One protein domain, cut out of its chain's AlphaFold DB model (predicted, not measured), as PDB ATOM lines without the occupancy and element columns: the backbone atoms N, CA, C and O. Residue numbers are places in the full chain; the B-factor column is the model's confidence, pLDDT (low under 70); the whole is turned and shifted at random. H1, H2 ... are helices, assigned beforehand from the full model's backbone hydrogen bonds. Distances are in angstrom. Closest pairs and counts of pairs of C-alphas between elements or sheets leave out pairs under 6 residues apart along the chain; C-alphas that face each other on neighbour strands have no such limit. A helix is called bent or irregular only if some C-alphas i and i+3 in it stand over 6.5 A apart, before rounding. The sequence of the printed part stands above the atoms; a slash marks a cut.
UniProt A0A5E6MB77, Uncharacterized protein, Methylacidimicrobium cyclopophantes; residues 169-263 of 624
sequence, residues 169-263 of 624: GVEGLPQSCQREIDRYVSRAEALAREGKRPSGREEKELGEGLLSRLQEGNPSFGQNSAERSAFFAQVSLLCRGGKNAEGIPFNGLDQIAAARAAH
ATOM      1  N   GLY A 169      21.166  28.701   1.525       38.44
ATOM      2  CA  GLY A 169      20.446  29.166   2.698       38.44
ATOM      3  C   GLY A 169      19.458  30.216   2.211       38.44
ATOM      4  O   GLY A 169      19.829  31.107   1.446       38.44
ATOM      5  N   VAL A 170      18.196  30.134   2.619       41.06
ATOM      6  CA  VAL A 170      17.446  31.387   2.684       41.06
ATOM      7  C   VAL A 170      18.132  32.169   3.790       41.06
ATOM      8  O   VAL A 170      18.265  31.649   4.903       41.06
ATOM      9  N   GLU A 171      18.660  33.342   3.454       39.09
ATOM     10  CA  GLU A 171      19.388  34.170   4.408       39.09
ATOM     11  C   GLU A 171      18.526  34.329   5.682       39.09
ATOM     12  O   GLU A 171      17.291  34.299   5.648       39.09
ATOM     13  N   GLY A 172      19.165  34.305   6.852       46.25
ATOM     14  CA  GLY A 172      18.463  34.386   8.135       46.25
ATOM     15  C   GLY A 172      17.706  33.149   8.631       46.25
ATOM     16  O   GLY A 172      17.184  33.207   9.746       46.25
ATOM     17  N   LEU A 173      17.641  32.038   7.886       53.28
ATOM     18  CA  LEU A 173      17.103  30.781   8.421       53.28
ATOM     19  C   LEU A 173      18.221  29.885   8.993       53.28
ATOM     20  O   LEU A 173      19.226  29.651   8.321       53.28
ATOM     21  N   PRO A 174      18.061  29.336  10.214       56.94
ATOM     22  CA  PRO A 174      18.999  28.368  10.780       56.94
ATOM     23  C   PRO A 174      19.174  27.127   9.897       56.94
ATOM     24  O   PRO A 174      18.241  26.699   9.223       56.94
ATOM     25  N   GLN A 175      20.332  26.462   9.983       62.91
ATOM     26  CA  GLN A 175      20.601  25.220   9.238       62.91
ATOM     27  C   GLN A 175      19.562  24.115   9.515       62.91
ATOM     28  O   GLN A 175      19.275  23.298   8.640       62.91
ATOM     29  N   SER A 176      18.942  24.114  10.701       72.75
ATOM     30  CA  SER A 176      17.846  23.200  11.053       72.75
ATOM     31  C   SER A 176      16.624  23.331  10.129       72.75
ATOM     32  O   SER A 176      15.891  22.360   9.944       72.75
ATOM     33  N   CYS A 177      16.431  24.490   9.491       70.38
ATOM     34  CA  CYS A 177      15.364  24.759   8.528       70.38
ATOM     35  C   CYS A 177      15.635  24.189   7.129       70.38
ATOM     36  O   CYS A 177      14.694  24.007   6.354       70.38
ATOM     37  N   GLN A 178      16.894  23.878   6.798       73.75
ATOM     38  CA  GLN A 178      17.293  23.484   5.445       73.75
ATOM     39  C   GLN A 178      16.537  22.247   4.954       73.75
ATOM     40  O   GLN A 178      16.096  22.195   3.810       73.75
ATOM     41  N   ARG A 179      16.300  21.282   5.847       80.69
ATOM     42  CA  ARG A 179      15.568  20.051   5.528       80.69
ATOM     43  C   ARG A 179      14.162  20.320   4.982       80.69
ATOM     44  O   ARG A 179      13.714  19.609   4.085       80.69
ATOM     45  N   GLU A 180      13.466  21.319   5.518       85.44
ATOM     46  CA  GLU A 180      12.102  21.653   5.091       85.44
ATOM     47  C   GLU A 180      12.111  22.355   3.726       85.44
ATOM     48  O   GLU A 180      11.298  22.027   2.861       85.44
ATOM     49  N   ILE A 181      13.092  23.239   3.494       78.50
ATOM     50  CA  ILE A 181      13.324  23.900   2.199       78.50
ATOM     51  C   ILE A 181      13.629  22.856   1.124       78.50
ATOM     52  O   ILE A 181      13.020  22.858   0.057       78.50
ATOM     53  N   ASP A 182      14.521  21.914   1.418       77.12
ATOM     54  CA  ASP A 182      14.919  20.859   0.488       77.12
ATOM     55  C   ASP A 182      13.751  19.950   0.113       77.12
ATOM     56  O   ASP A 182      13.597  19.571  -1.053       77.12
ATOM     57  N   ARG A 183      12.910  19.612   1.099       86.31
ATOM     58  CA  ARG A 183      11.683  18.840   0.887       86.31
ATOM     59  C   ARG A 183      10.741  19.586  -0.054       86.31
ATOM     60  O   ARG A 183      10.226  18.978  -0.992       86.31
ATOM     61  N   TYR A 184      10.549  20.885   0.173       89.25
ATOM     62  CA  TYR A 184       9.707  21.723  -0.675       89.25
ATOM     63  C   TYR A 184      10.256  21.832  -2.101       89.25
ATOM     64  O   TYR A 184       9.536  21.531  -3.046       89.25
ATOM     65  N   VAL A 185      11.540  22.168  -2.273       78.81
ATOM     66  CA  VAL A 185      12.177  22.303  -3.597       78.81
ATOM     67  C   VAL A 185      12.119  20.991  -4.375       78.81
ATOM     68  O   VAL A 185      11.775  20.998  -5.552       78.81
ATOM     69  N   SER A 186      12.380  19.853  -3.724       83.62
ATOM     70  CA  SER A 186      12.293  18.534  -4.371       83.62
ATOM     71  C   SER A 186      10.873  18.230  -4.853       83.62
ATOM     72  O   SER A 186      10.675  17.684  -5.940       83.62
ATOM     73  N   ARG A 187       9.865  18.606  -4.057       89.31
ATOM     74  CA  ARG A 187       8.457  18.456  -4.426       89.31
ATOM     75  C   ARG A 187       8.071  19.391  -5.572       89.31
ATOM     76  O   ARG A 187       7.441  18.942  -6.526       89.31
ATOM     77  N   ALA A 188       8.478  20.654  -5.496       83.31
ATOM     78  CA  ALA A 188       8.258  21.649  -6.533       83.31
ATOM     79  C   ALA A 188       8.905  21.234  -7.861       83.31
ATOM     80  O   ALA A 188       8.299  21.398  -8.916       83.31
ATOM     81  N   GLU A 189      10.089  20.619  -7.818       80.19
ATOM     82  CA  GLU A 189      10.797  20.146  -9.007       80.19
ATOM     83  C   GLU A 189      10.047  18.977  -9.656       80.19
ATOM     84  O   GLU A 189       9.835  18.971 -10.868       80.19
ATOM     85  N   ALA A 190       9.577  18.015  -8.853       87.38
ATOM     86  CA  ALA A 190       8.750  16.916  -9.345       87.38
ATOM     87  C   ALA A 190       7.460  17.424 -10.013       87.38
ATOM     88  O   ALA A 190       7.122  16.983 -11.108       87.38
ATOM     89  N   LEU A 191       6.781  18.394  -9.394       88.12
ATOM     90  CA  LEU A 191       5.580  19.013  -9.961       88.12
ATOM     91  C   LEU A 191       5.875  19.783 -11.248       88.12
ATOM     92  O   LEU A 191       5.111  19.678 -12.205       88.12
ATOM     93  N   ALA A 192       6.989  20.510 -11.309       84.06
ATOM     94  CA  ALA A 192       7.366  21.258 -12.498       84.06
ATOM     95  C   ALA A 192       7.643  20.345 -13.704       84.06
ATOM     96  O   ALA A 192       7.266  20.698 -14.820       84.06
ATOM     97  N   ARG A 193       8.204  19.143 -13.495       83.94
ATOM     98  CA  ARG A 193       8.344  18.126 -14.562       83.94
ATOM     99  C   ARG A 193       6.997  17.656 -15.112       83.94
ATOM    100  O   ARG A 193       6.910  17.268 -16.270       83.94
ATOM    101  N   GLU A 194       5.946  17.724 -14.302       92.44
ATOM    102  CA  GLU A 194       4.565  17.449 -14.709       92.44
ATOM    103  C   GLU A 194       3.842  18.690 -15.272       92.44
ATOM    104  O   GLU A 194       2.638  18.634 -15.526       92.44
ATOM    105  N   GLY A 195       4.531  19.828 -15.430       87.75
ATOM    106  CA  GLY A 195       3.927  21.100 -15.840       87.75
ATOM    107  C   GLY A 195       3.028  21.735 -14.772       87.75
ATOM    108  O   GLY A 195       2.186  22.574 -15.090       87.75
ATOM    109  N   LYS A 196       3.178  21.334 -13.505       91.00
ATOM    110  CA  LYS A 196       2.400  21.816 -12.355       91.00
ATOM    111  C   LYS A 196       3.253  22.710 -11.455       91.00
ATOM    112  O   LYS A 196       4.476  22.745 -11.559       91.00
ATOM    113  N   ARG A 197       2.599  23.427 -10.540       87.62
ATOM    114  CA  ARG A 197       3.247  24.204  -9.472       87.62
ATOM    115  C   ARG A 197       2.804  23.706  -8.098       87.62
ATOM    116  O   ARG A 197       1.712  23.132  -8.013       87.62
ATOM    117  N   PRO A 198       3.605  23.936  -7.045       89.31
ATOM    118  CA  PRO A 198       3.162  23.729  -5.675       89.31
ATOM    119  C   PRO A 198       1.853  24.461  -5.375       89.31
ATOM    120  O   PRO A 198       1.588  25.570  -5.835       89.31
ATOM    121  N   SER A 199       1.009  23.798  -4.603       91.06
ATOM    122  CA  SER A 199      -0.247  24.309  -4.082       91.06
ATOM    123  C   SER A 199      -0.025  25.129  -2.811       91.06
ATOM    124  O   SER A 199       0.967  24.958  -2.101       91.06
ATOM    125  N   GLY A 200      -1.018  25.940  -2.431       88.56
ATOM    126  CA  GLY A 200      -0.994  26.647  -1.142       88.56
ATOM    127  C   GLY A 200      -0.909  25.710   0.075       88.56
ATOM    128  O   GLY A 200      -0.500  26.133   1.152       88.56
ATOM    129  N   ARG A 201      -1.251  24.422  -0.086       92.19
ATOM    130  CA  ARG A 201      -1.037  23.405   0.948       92.19
ATOM    131  C   ARG A 201       0.451  23.107   1.142       92.19
ATOM    132  O   ARG A 201       0.895  23.058   2.280       92.19
ATOM    133  N   GLU A 202       1.210  22.944   0.062       90.31
ATOM    134  CA  GLU A 202       2.654  22.675   0.128       90.31
ATOM    135  C   GLU A 202       3.420  23.886   0.682       90.31
ATOM    136  O   GLU A 202       4.336  23.720   1.485       90.31
ATOM    137  N   GLU A 203       3.004  25.108   0.331       91.12
ATOM    138  CA  GLU A 203       3.550  26.345   0.916       91.12
ATOM    139  C   GLU A 203       3.270  26.429   2.422       91.12
ATOM    140  O   GLU A 203       4.147  26.771   3.217       91.12
ATOM    141  N   LYS A 204       2.048  26.069   2.834       91.19
ATOM    142  CA  LYS A 204       1.667  26.014   4.246       91.19
ATOM    143  C   LYS A 204       2.473  24.959   5.005       91.19
ATOM    144  O   LYS A 204       2.947  25.249   6.098       91.19
ATOM    145  N   GLU A 205       2.671  23.774   4.431       93.44
ATOM    146  CA  GLU A 205       3.482  22.702   5.022       93.44
ATOM    147  C   GLU A 205       4.960  23.107   5.165       93.44
ATOM    148  O   GLU A 205       5.592  22.761   6.166       93.44
ATOM    149  N   LEU A 206       5.516  23.863   4.206       90.06
ATOM    150  CA  LEU A 206       6.836  24.482   4.359       90.06
ATOM    151  C   LEU A 206       6.832  25.479   5.520       90.06
ATOM    152  O   LEU A 206       7.696  25.398   6.388       90.06
ATOM    153  N   GLY A 207       5.860  26.391   5.565       88.06
ATOM    154  CA  GLY A 207       5.785  27.400   6.619       88.06
ATOM    155  C   GLY A 207       5.647  26.791   8.014       88.06
ATOM    156  O   GLY A 207       6.354  27.194   8.930       88.06
ATOM    157  N   GLU A 208       4.809  25.771   8.190       93.31
ATOM    158  CA  GLU A 208       4.673  25.067   9.470       93.31
ATOM    159  C   GLU A 208       5.973  24.357   9.875       93.31
ATOM    160  O   GLU A 208       6.381  24.448  11.035       93.31
ATOM    161  N   GLY A 209       6.663  23.723   8.920       90.44
ATOM    162  CA  GLY A 209       7.968  23.106   9.158       90.44
ATOM    163  C   GLY A 209       9.027  24.125   9.580       90.44
ATOM    164  O   GLY A 209       9.704  23.934  10.589       90.44
ATOM    165  N   LEU A 210       9.133  25.239   8.853       82.00
ATOM    166  CA  LEU A 210      10.063  26.324   9.165       82.00
ATOM    167  C   LEU A 210       9.770  26.954  10.533       82.00
ATOM    168  O   LEU A 210      10.690  27.148  11.325       82.00
ATOM    169  N   LEU A 211       8.499  27.222  10.842       83.75
ATOM    170  CA  LEU A 211       8.083  27.774  12.131       83.75
ATOM    171  C   LEU A 211       8.483  26.847  13.285       83.75
ATOM    172  O   LEU A 211       9.050  27.314  14.269       83.75
ATOM    173  N   SER A 212       8.256  25.538  13.139       89.56
ATOM    174  CA  SER A 212       8.648  24.540  14.140       89.56
ATOM    175  C   SER A 212      10.160  24.544  14.387       89.56
ATOM    176  O   SER A 212      10.594  24.532  15.536       89.56
ATOM    177  N   ARG A 213      10.977  24.598  13.326       83.06
ATOM    178  CA  ARG A 213      12.448  24.627  13.433       83.06
ATOM    179  C   ARG A 213      12.973  25.905  14.073       83.06
ATOM    180  O   ARG A 213      13.935  25.861  14.835       83.06
ATOM    181  N   LEU A 214      12.334  27.036  13.790       73.62
ATOM    182  CA  LEU A 214      12.662  28.310  14.424       73.62
ATOM    183  C   LEU A 214      12.285  28.305  15.910       73.62
ATOM    184  O   LEU A 214      13.049  28.811  16.727       73.62
ATOM    185  N   GLN A 215      11.169  27.669  16.277       81.94
ATOM    186  CA  GLN A 215      10.736  27.525  17.669       81.94
ATOM    187  C   GLN A 215      11.623  26.581  18.494       81.94
ATOM    188  O   GLN A 215      11.781  26.803  19.692       81.94
ATOM    189  N   GLU A 216      12.258  25.582  17.871       79.44
ATOM    190  CA  GLU A 216      13.281  24.745  18.525       79.44
ATOM    191  C   GLU A 216      14.487  25.585  18.994       79.44
ATOM    192  O   GLU A 216      15.022  25.343  20.075       79.44
ATOM    193  N   GLY A 217      14.902  26.585  18.203       67.88
ATOM    194  CA  GLY A 217      15.998  27.501  18.550       67.88
ATOM    195  C   GLY A 217      15.568  28.730  19.361       67.88
ATOM    196  O   GLY A 217      16.377  29.305  20.086       67.88
ATOM    197  N   ASN A 218      14.303  29.140  19.246       72.56
ATOM    198  CA  ASN A 218      13.722  30.291  19.932       72.56
ATOM    199  C   ASN A 218      12.225  30.048  20.227       72.56
ATOM    200  O   ASN A 218      11.374  30.410  19.408       72.56
ATOM    201  N   PRO A 219      11.869  29.489  21.401       83.31
ATOM    202  CA  PRO A 219      10.494  29.085  21.715       83.31
ATOM    203  C   PRO A 219       9.447  30.204  21.660       83.31
ATOM    204  O   PRO A 219       8.261  29.914  21.499       83.31
ATOM    205  N   SER A 220       9.851  31.475  21.795       75.62
ATOM    206  CA  SER A 220       8.939  32.624  21.706       75.62
ATOM    207  C   SER A 220       8.630  33.064  20.272       75.62
ATOM    208  O   SER A 220       7.738  33.885  20.071       75.62
ATOM    209  N   PHE A 221       9.330  32.534  19.267       69.81
ATOM    210  CA  PHE A 221       9.153  32.940  17.875       69.81
ATOM    211  C   PHE A 221       7.757  32.571  17.341       69.81
ATOM    212  O   PHE A 221       7.336  31.412  17.402       69.81
ATOM    213  N   GLY A 222       7.030  33.555  16.799       70.81
ATOM    214  CA  GLY A 222       5.735  33.338  16.146       70.81
ATOM    215  C   GLY A 222       4.612  32.900  17.092       70.81
ATOM    216  O   GLY A 222       3.654  32.259  16.649       70.81
ATOM    217  N   GLN A 223       4.724  33.209  18.391       80.00
ATOM    218  CA  GLN A 223       3.677  32.908  19.373       80.00
ATOM    219  C   GLN A 223       2.458  33.828  19.248       80.00
ATOM    220  O   GLN A 223       1.344  33.395  19.547       80.00
ATOM    221  N   ASN A 224       2.631  35.072  18.785       87.25
ATOM    222  CA  ASN A 224       1.498  35.960  18.540       87.25
ATOM    223  C   ASN A 224       0.939  35.792  17.112       87.25
ATOM    224  O   ASN A 224       1.642  35.428  16.165       87.25
ATOM    225  N   SER A 225      -0.365  36.034  16.956       80.00
ATOM    226  CA  SER A 225      -1.085  35.789  15.699       80.00
ATOM    227  C   SER A 225      -0.641  36.703  14.552       80.00
ATOM    228  O   SER A 225      -0.681  36.281  13.392       80.00
ATOM    229  N   ALA A 226      -0.194  37.925  14.854       72.12
ATOM    230  CA  ALA A 226       0.274  38.890  13.865       72.12
ATOM    231  C   ALA A 226       1.638  38.485  13.282       72.12
ATOM    232  O   ALA A 226       1.793  38.435  12.064       72.12
ATOM    233  N   GLU A 227       2.589  38.100  14.134       69.06
ATOM    234  CA  GLU A 227       3.899  37.562  13.757       69.06
ATOM    235  C   GLU A 227       3.761  36.283  12.950       69.06
ATOM    236  O   GLU A 227       4.380  36.146  11.898       69.06
ATOM    237  N   ARG A 228       2.900  35.363  13.397       80.62
ATOM    238  CA  ARG A 228       2.646  34.122  12.668       80.62
ATOM    239  C   ARG A 228       2.084  34.412  11.276       80.62
ATOM    240  O   ARG A 228       2.554  33.839  10.299       80.62
ATOM    241  N   SER A 229       1.126  35.330  11.162       75.31
ATOM    242  CA  SER A 229       0.546  35.711   9.867       75.31
ATOM    243  C   SER A 229       1.569  36.381   8.942       75.31
ATOM    244  O   SER A 229       1.651  36.029   7.766       75.31
ATOM    245  N   ALA A 230       2.391  37.294   9.474       69.44
ATOM    246  CA  ALA A 230       3.469  37.945   8.729       69.44
ATOM    247  C   ALA A 230       4.519  36.934   8.242       69.44
ATOM    248  O   ALA A 230       4.946  36.983   7.090       69.44
ATOM    249  N   PHE A 231       4.869  35.965   9.086       78.31
ATOM    250  CA  PHE A 231       5.784  34.887   8.741       78.31
ATOM    251  C   PHE A 231       5.258  34.031   7.577       78.31
ATOM    252  O   PHE A 231       5.968  33.833   6.593       78.31
ATOM    253  N   PHE A 232       3.999  33.578   7.615       82.56
ATOM    254  CA  PHE A 232       3.429  32.786   6.512       82.56
ATOM    255  C   PHE A 232       3.310  33.585   5.203       82.56
ATOM    256  O   PHE A 232       3.472  33.017   4.119       82.56
ATOM    257  N   ALA A 233       3.091  34.901   5.281       74.31
ATOM    258  CA  ALA A 233       3.140  35.777   4.111       74.31
ATOM    259  C   ALA A 233       4.551  35.827   3.494       74.31
ATOM    260  O   ALA A 233       4.693  35.715   2.275       74.31
ATOM    261  N   GLN A 234       5.599  35.909   4.319       71.50
ATOM    262  CA  GLN A 234       6.987  35.854   3.850       71.50
ATOM    263  C   GLN A 234       7.359  34.481   3.273       71.50
ATOM    264  O   GLN A 234       8.012  34.423   2.235       71.50
ATOM    265  N   VAL A 235       6.884  33.378   3.861       77.12
ATOM    266  CA  VAL A 235       7.066  32.027   3.292       77.12
ATOM    267  C   VAL A 235       6.407  31.914   1.917       77.12
ATOM    268  O   VAL A 235       6.982  31.331   1.001       77.12
ATOM    269  N   SER A 236       5.229  32.512   1.740       80.06
ATOM    270  CA  SER A 236       4.530  32.501   0.450       80.06
ATOM    271  C   SER A 236       5.309  33.282  -0.614       80.06
ATOM    272  O   SER A 236       5.414  32.842  -1.759       80.06
ATOM    273  N   LEU A 237       5.910  34.411  -0.227       72.69
ATOM    274  CA  LEU A 237       6.787  35.201  -1.090       72.69
ATOM    275  C   LEU A 237       8.073  34.433  -1.442       72.69
ATOM    276  O   LEU A 237       8.467  34.402  -2.603       72.69
ATOM    277  N   LEU A 238       8.687  33.755  -0.467       75.44
ATOM    278  CA  LEU A 238       9.847  32.881  -0.673       75.44
ATOM    279  C   LEU A 238       9.548  31.761  -1.684       75.44
ATOM    280  O   LEU A 238      10.387  31.450  -2.529       75.44
ATOM    281  N   CYS A 239       8.360  31.156  -1.619       80.19
ATOM    282  CA  CYS A 239       7.961  30.085  -2.532       80.19
ATOM    283  C   CYS A 239       7.794  30.591  -3.965       80.19
ATOM    284  O   CYS A 239       8.424  30.088  -4.894       80.19
ATOM    285  N   ARG A 240       6.972  31.628  -4.140       79.00
ATOM    286  CA  ARG A 240       6.514  32.078  -5.464       79.00
ATOM    287  C   ARG A 240       7.491  33.016  -6.160       79.00
ATOM    288  O   ARG A 240       7.401  33.201  -7.374       79.00
ATOM    289  N   GLY A 241       8.394  33.616  -5.391       67.00
ATOM    290  CA  GLY A 241       9.165  34.763  -5.830       67.00
ATOM    291  C   GLY A 241       8.267  35.988  -5.892       67.00
ATOM    292  O   GLY A 241       7.091  35.970  -5.517       67.00
ATOM    293  N   GLY A 242       8.816  37.083  -6.380       65.00
ATOM    294  CA  GLY A 242       8.069  38.324  -6.477       65.00
ATOM    295  C   GLY A 242       8.995  39.501  -6.345       65.00
ATOM    296  O   GLY A 242      10.169  39.412  -6.684       65.00
ATOM    297  N   LYS A 243       8.447  40.607  -5.862       54.44
ATOM    298  CA  LYS A 243       9.221  41.796  -5.547       54.44
ATOM    299  C   LYS A 243       9.396  41.885  -4.037       54.44
ATOM    300  O   LYS A 243       8.435  41.644  -3.307       54.44
ATOM    301  N   ASN A 244      10.600  42.201  -3.567       51.84
ATOM    302  CA  ASN A 244      10.798  42.552  -2.160       51.84
ATOM    303  C   ASN A 244      10.077  43.884  -1.835       51.84
ATOM    304  O   ASN A 244       9.442  44.488  -2.706       51.84
ATOM    305  N   ALA A 245      10.182  44.361  -0.591       46.53
ATOM    306  CA  ALA A 245       9.572  45.627  -0.159       46.53
ATOM    307  C   ALA A 245      10.004  46.855  -0.996       46.53
ATOM    308  O   ALA A 245       9.339  47.884  -0.965       46.53
ATOM    309  N   GLU A 246      11.074  46.725  -1.782       38.97
ATOM    310  CA  GLU A 246      11.675  47.774  -2.609       38.97
ATOM    311  C   GLU A 246      11.352  47.610  -4.102       38.97
ATOM    312  O   GLU A 246      11.856  48.347  -4.946       38.97
ATOM    313  N   GLY A 247      10.516  46.635  -4.469       46.25
ATOM    314  CA  GLY A 247      10.146  46.409  -5.862       46.25
ATOM    315  C   GLY A 247      11.138  45.548  -6.660       46.25
ATOM    316  O   GLY A 247      10.922  45.372  -7.865       46.25
ATOM    317  N   ILE A 248      12.179  44.996  -6.025       42.09
ATOM    318  CA  ILE A 248      13.238  44.217  -6.686       42.09
ATOM    319  C   ILE A 248      12.765  42.780  -6.923       42.09
ATOM    320  O   ILE A 248      12.424  42.097  -5.952       42.09
ATOM    321  N   PRO A 249      12.748  42.302  -8.181       44.12
ATOM    322  CA  PRO A 249      12.353  40.939  -8.490       44.12
ATOM    323  C   PRO A 249      13.381  39.933  -7.953       44.12
ATOM    324  O   PRO A 249      14.579  40.078  -8.187       44.12
ATOM    325  N   PHE A 250      12.916  38.883  -7.286       51.56
ATOM    326  CA  PHE A 250      13.737  37.740  -6.896       51.56
ATOM    327  C   PHE A 250      13.063  36.427  -7.289       51.56
ATOM    328  O   PHE A 250      11.833  36.351  -7.401       51.56
ATOM    329  N   ASN A 251      13.887  35.398  -7.493       51.25
ATOM    330  CA  ASN A 251      13.398  34.083  -7.872       51.25
ATOM    331  C   ASN A 251      12.951  33.289  -6.640       51.25
ATOM    332  O   ASN A 251      13.747  33.050  -5.735       51.25
ATOM    333  N   GLY A 252      11.696  32.856  -6.626       72.62
ATOM    334  CA  GLY A 252      11.173  31.969  -5.592       72.62
ATOM    335  C   GLY A 252      11.651  30.532  -5.742       72.62
ATOM    336  O   GLY A 252      12.131  30.121  -6.803       72.62
ATOM    337  N   LEU A 253      11.445  29.737  -4.693       75.69
ATOM    338  CA  LEU A 253      11.724  28.298  -4.698       75.69
ATOM    339  C   LEU A 253      11.036  27.570  -5.869       75.69
ATOM    340  O   LEU A 253      11.635  26.667  -6.449       75.69
ATOM    341  N   ASP A 254       9.841  28.006  -6.279       77.62
ATOM    342  CA  ASP A 254       9.104  27.467  -7.431       77.62
ATOM    343  C   ASP A 254       9.835  27.689  -8.753       77.62
ATOM    344  O   ASP A 254       9.888  26.803  -9.606       77.62
ATOM    345  N   GLN A 255      10.401  28.881  -8.940       67.88
ATOM    346  CA  GLN A 255      11.124  29.245 -10.159       67.88
ATOM    347  C   GLN A 255      12.463  28.509 -10.229       67.88
ATOM    348  O   GLN A 255      12.839  28.019 -11.295       67.88
ATOM    349  N   ILE A 256      13.139  28.355  -9.086       64.12
ATOM    350  CA  ILE A 256      14.352  27.538  -8.959       64.12
ATOM    351  C   ILE A 256      14.039  26.079  -9.310       64.12
ATOM    352  O   ILE A 256      14.737  25.461 -10.115       64.12
ATOM    353  N   ALA A 257      12.967  25.531  -8.743       70.25
ATOM    354  CA  ALA A 257      12.542  24.163  -8.987       70.25
ATOM    355  C   ALA A 257      12.130  23.920 -10.448       70.25
ATOM    356  O   ALA A 257      12.510  22.905 -11.033       70.25
ATOM    357  N   ALA A 258      11.415  24.864 -11.067       67.75
ATOM    358  CA  ALA A 258      11.035  24.786 -12.473       67.75
ATOM    359  C   ALA A 258      12.245  24.828 -13.414       67.75
ATOM    360  O   ALA A 258      12.298  24.061 -14.376       67.75
ATOM    361  N   ALA A 259      13.243  25.661 -13.115       58.09
ATOM    362  CA  ALA A 259      14.488  25.692 -13.874       58.09
ATOM    363  C   ALA A 259      15.230  24.346 -13.792       58.09
ATOM    364  O   ALA A 259      15.610  23.793 -14.823       58.09
ATOM    365  N   ARG A 260      15.357  23.768 -12.587       63.50
ATOM    366  CA  ARG A 260      15.977  22.443 -12.382       63.50
ATOM    367  C   ARG A 260      15.236  21.325 -13.107       63.50
ATOM    368  O   ARG A 260      15.866  20.460 -13.703       63.50
ATOM    369  N   ALA A 261      13.905  21.362 -13.091       68.69
ATOM    370  CA  ALA A 261      13.078  20.405 -13.811       68.69
ATOM    371  C   ALA A 261      13.275  20.486 -15.333       68.69
ATOM    372  O   ALA A 261      13.292  19.449 -15.993       68.69
ATOM    373  N   ALA A 262      13.420  21.698 -15.877       61.06
ATOM    374  CA  ALA A 262      13.571  21.931 -17.309       61.06
ATOM    375  C   ALA A 262      14.962  21.557 -17.844       61.06
ATOM    376  O   ALA A 262      15.068  21.164 -19.005       61.06
ATOM    377  N   HIS A 263      16.013  21.667 -17.023       56.25
ATOM    378  CA  HIS A 263      17.369  21.273 -17.420       56.25
ATOM    379  C   HIS A 263      18.102  20.561 -16.270       56.25
ATOM    380  O   HIS A 263      18.954  21.163 -15.612       56.25
TER     381      HIS A 263
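Overview. This is residues 169 to 263 of the 624 residues of an uncharacterized protein of Methylacidimicrobium cyclopophantes (UniProt A0A5E6MB77). Four helices make two layers: H1 and H2 form an offset helical hairpin, and H3 and H4, nearly end to end in a row, cross its other side, H3 on H2 and H4 on H1. Between H3 and H4 a long loop, residues 241 to 252, reaches out from the helices, with its tip around Ala 245. The printed part has 95 residues, with H1, H2, H3 and H4 in that order, no named strand, and the class all helix. The whole is compact, with a radius of gyration of the C-alphas of 13.5 A and spans of 41 by 29 by 22 A.

Along the chain. H1, residues 175 to 193, begins with its C-alpha at (20.601, 25.220, 9.238) and is 27.7 A long; it is irregular, but only just, C-alphas 176 and 179 being 6.8 A apart. H2, residues 200 to 217, measures 26.0 A. H3, residues 225 to 240, measures 22.8 A. H4, residues 253 to 262, measures 14.2 A and ends with C-alpha 262 at (13.571, 21.931, -17.309).

Arrangement. The helix packing is part aligned, part crossed: two of the four touching pairs have shallow tilts. H1 touches H2 with residues 176 to 184 alone, at a shallow tilt of 13 degrees, opposite ways; the closest C-alphas, of Cys 177 and Leu 210, are 5.6 A apart. H2 touches H3 with residues 203 to 207 alone, at a steep tilt of 58 degrees, the closest C-alphas being those of Gly 207 and Val 235, 5.8 A. H3 touches H4 with residues 238 to 240 alone, at a shallow tilt of 21 degrees, the same way; the closest C-alphas are those of Cys 239 and Leu 253, 4.7 A. H4 touches H1 at a steep tilt of 47 degrees, with the C-alphas of Glu 189 and Ala 257 closest at 4.4 A. H1 and H3 are apart, as are H2 and H4. In H3 and H4 every O i to N i+4 pair is within hydrogen-bond range; H1 has 13 of 15 and H2 13 of 14.

Size, cuts and confidence. The C-alphas of Asn 224 and His 263, the two farthest apart, are 42.0 A apart. The printed part has no cut. The link from H3 to H4 is long, and within it residues 242 to 243 pair antiparallel with residues 249 to 250; the other two links are short. The mean pLDDT of the printed part is 73.9, and residues under 70 include 169 to 175, 241 to 251 and 258 to 263.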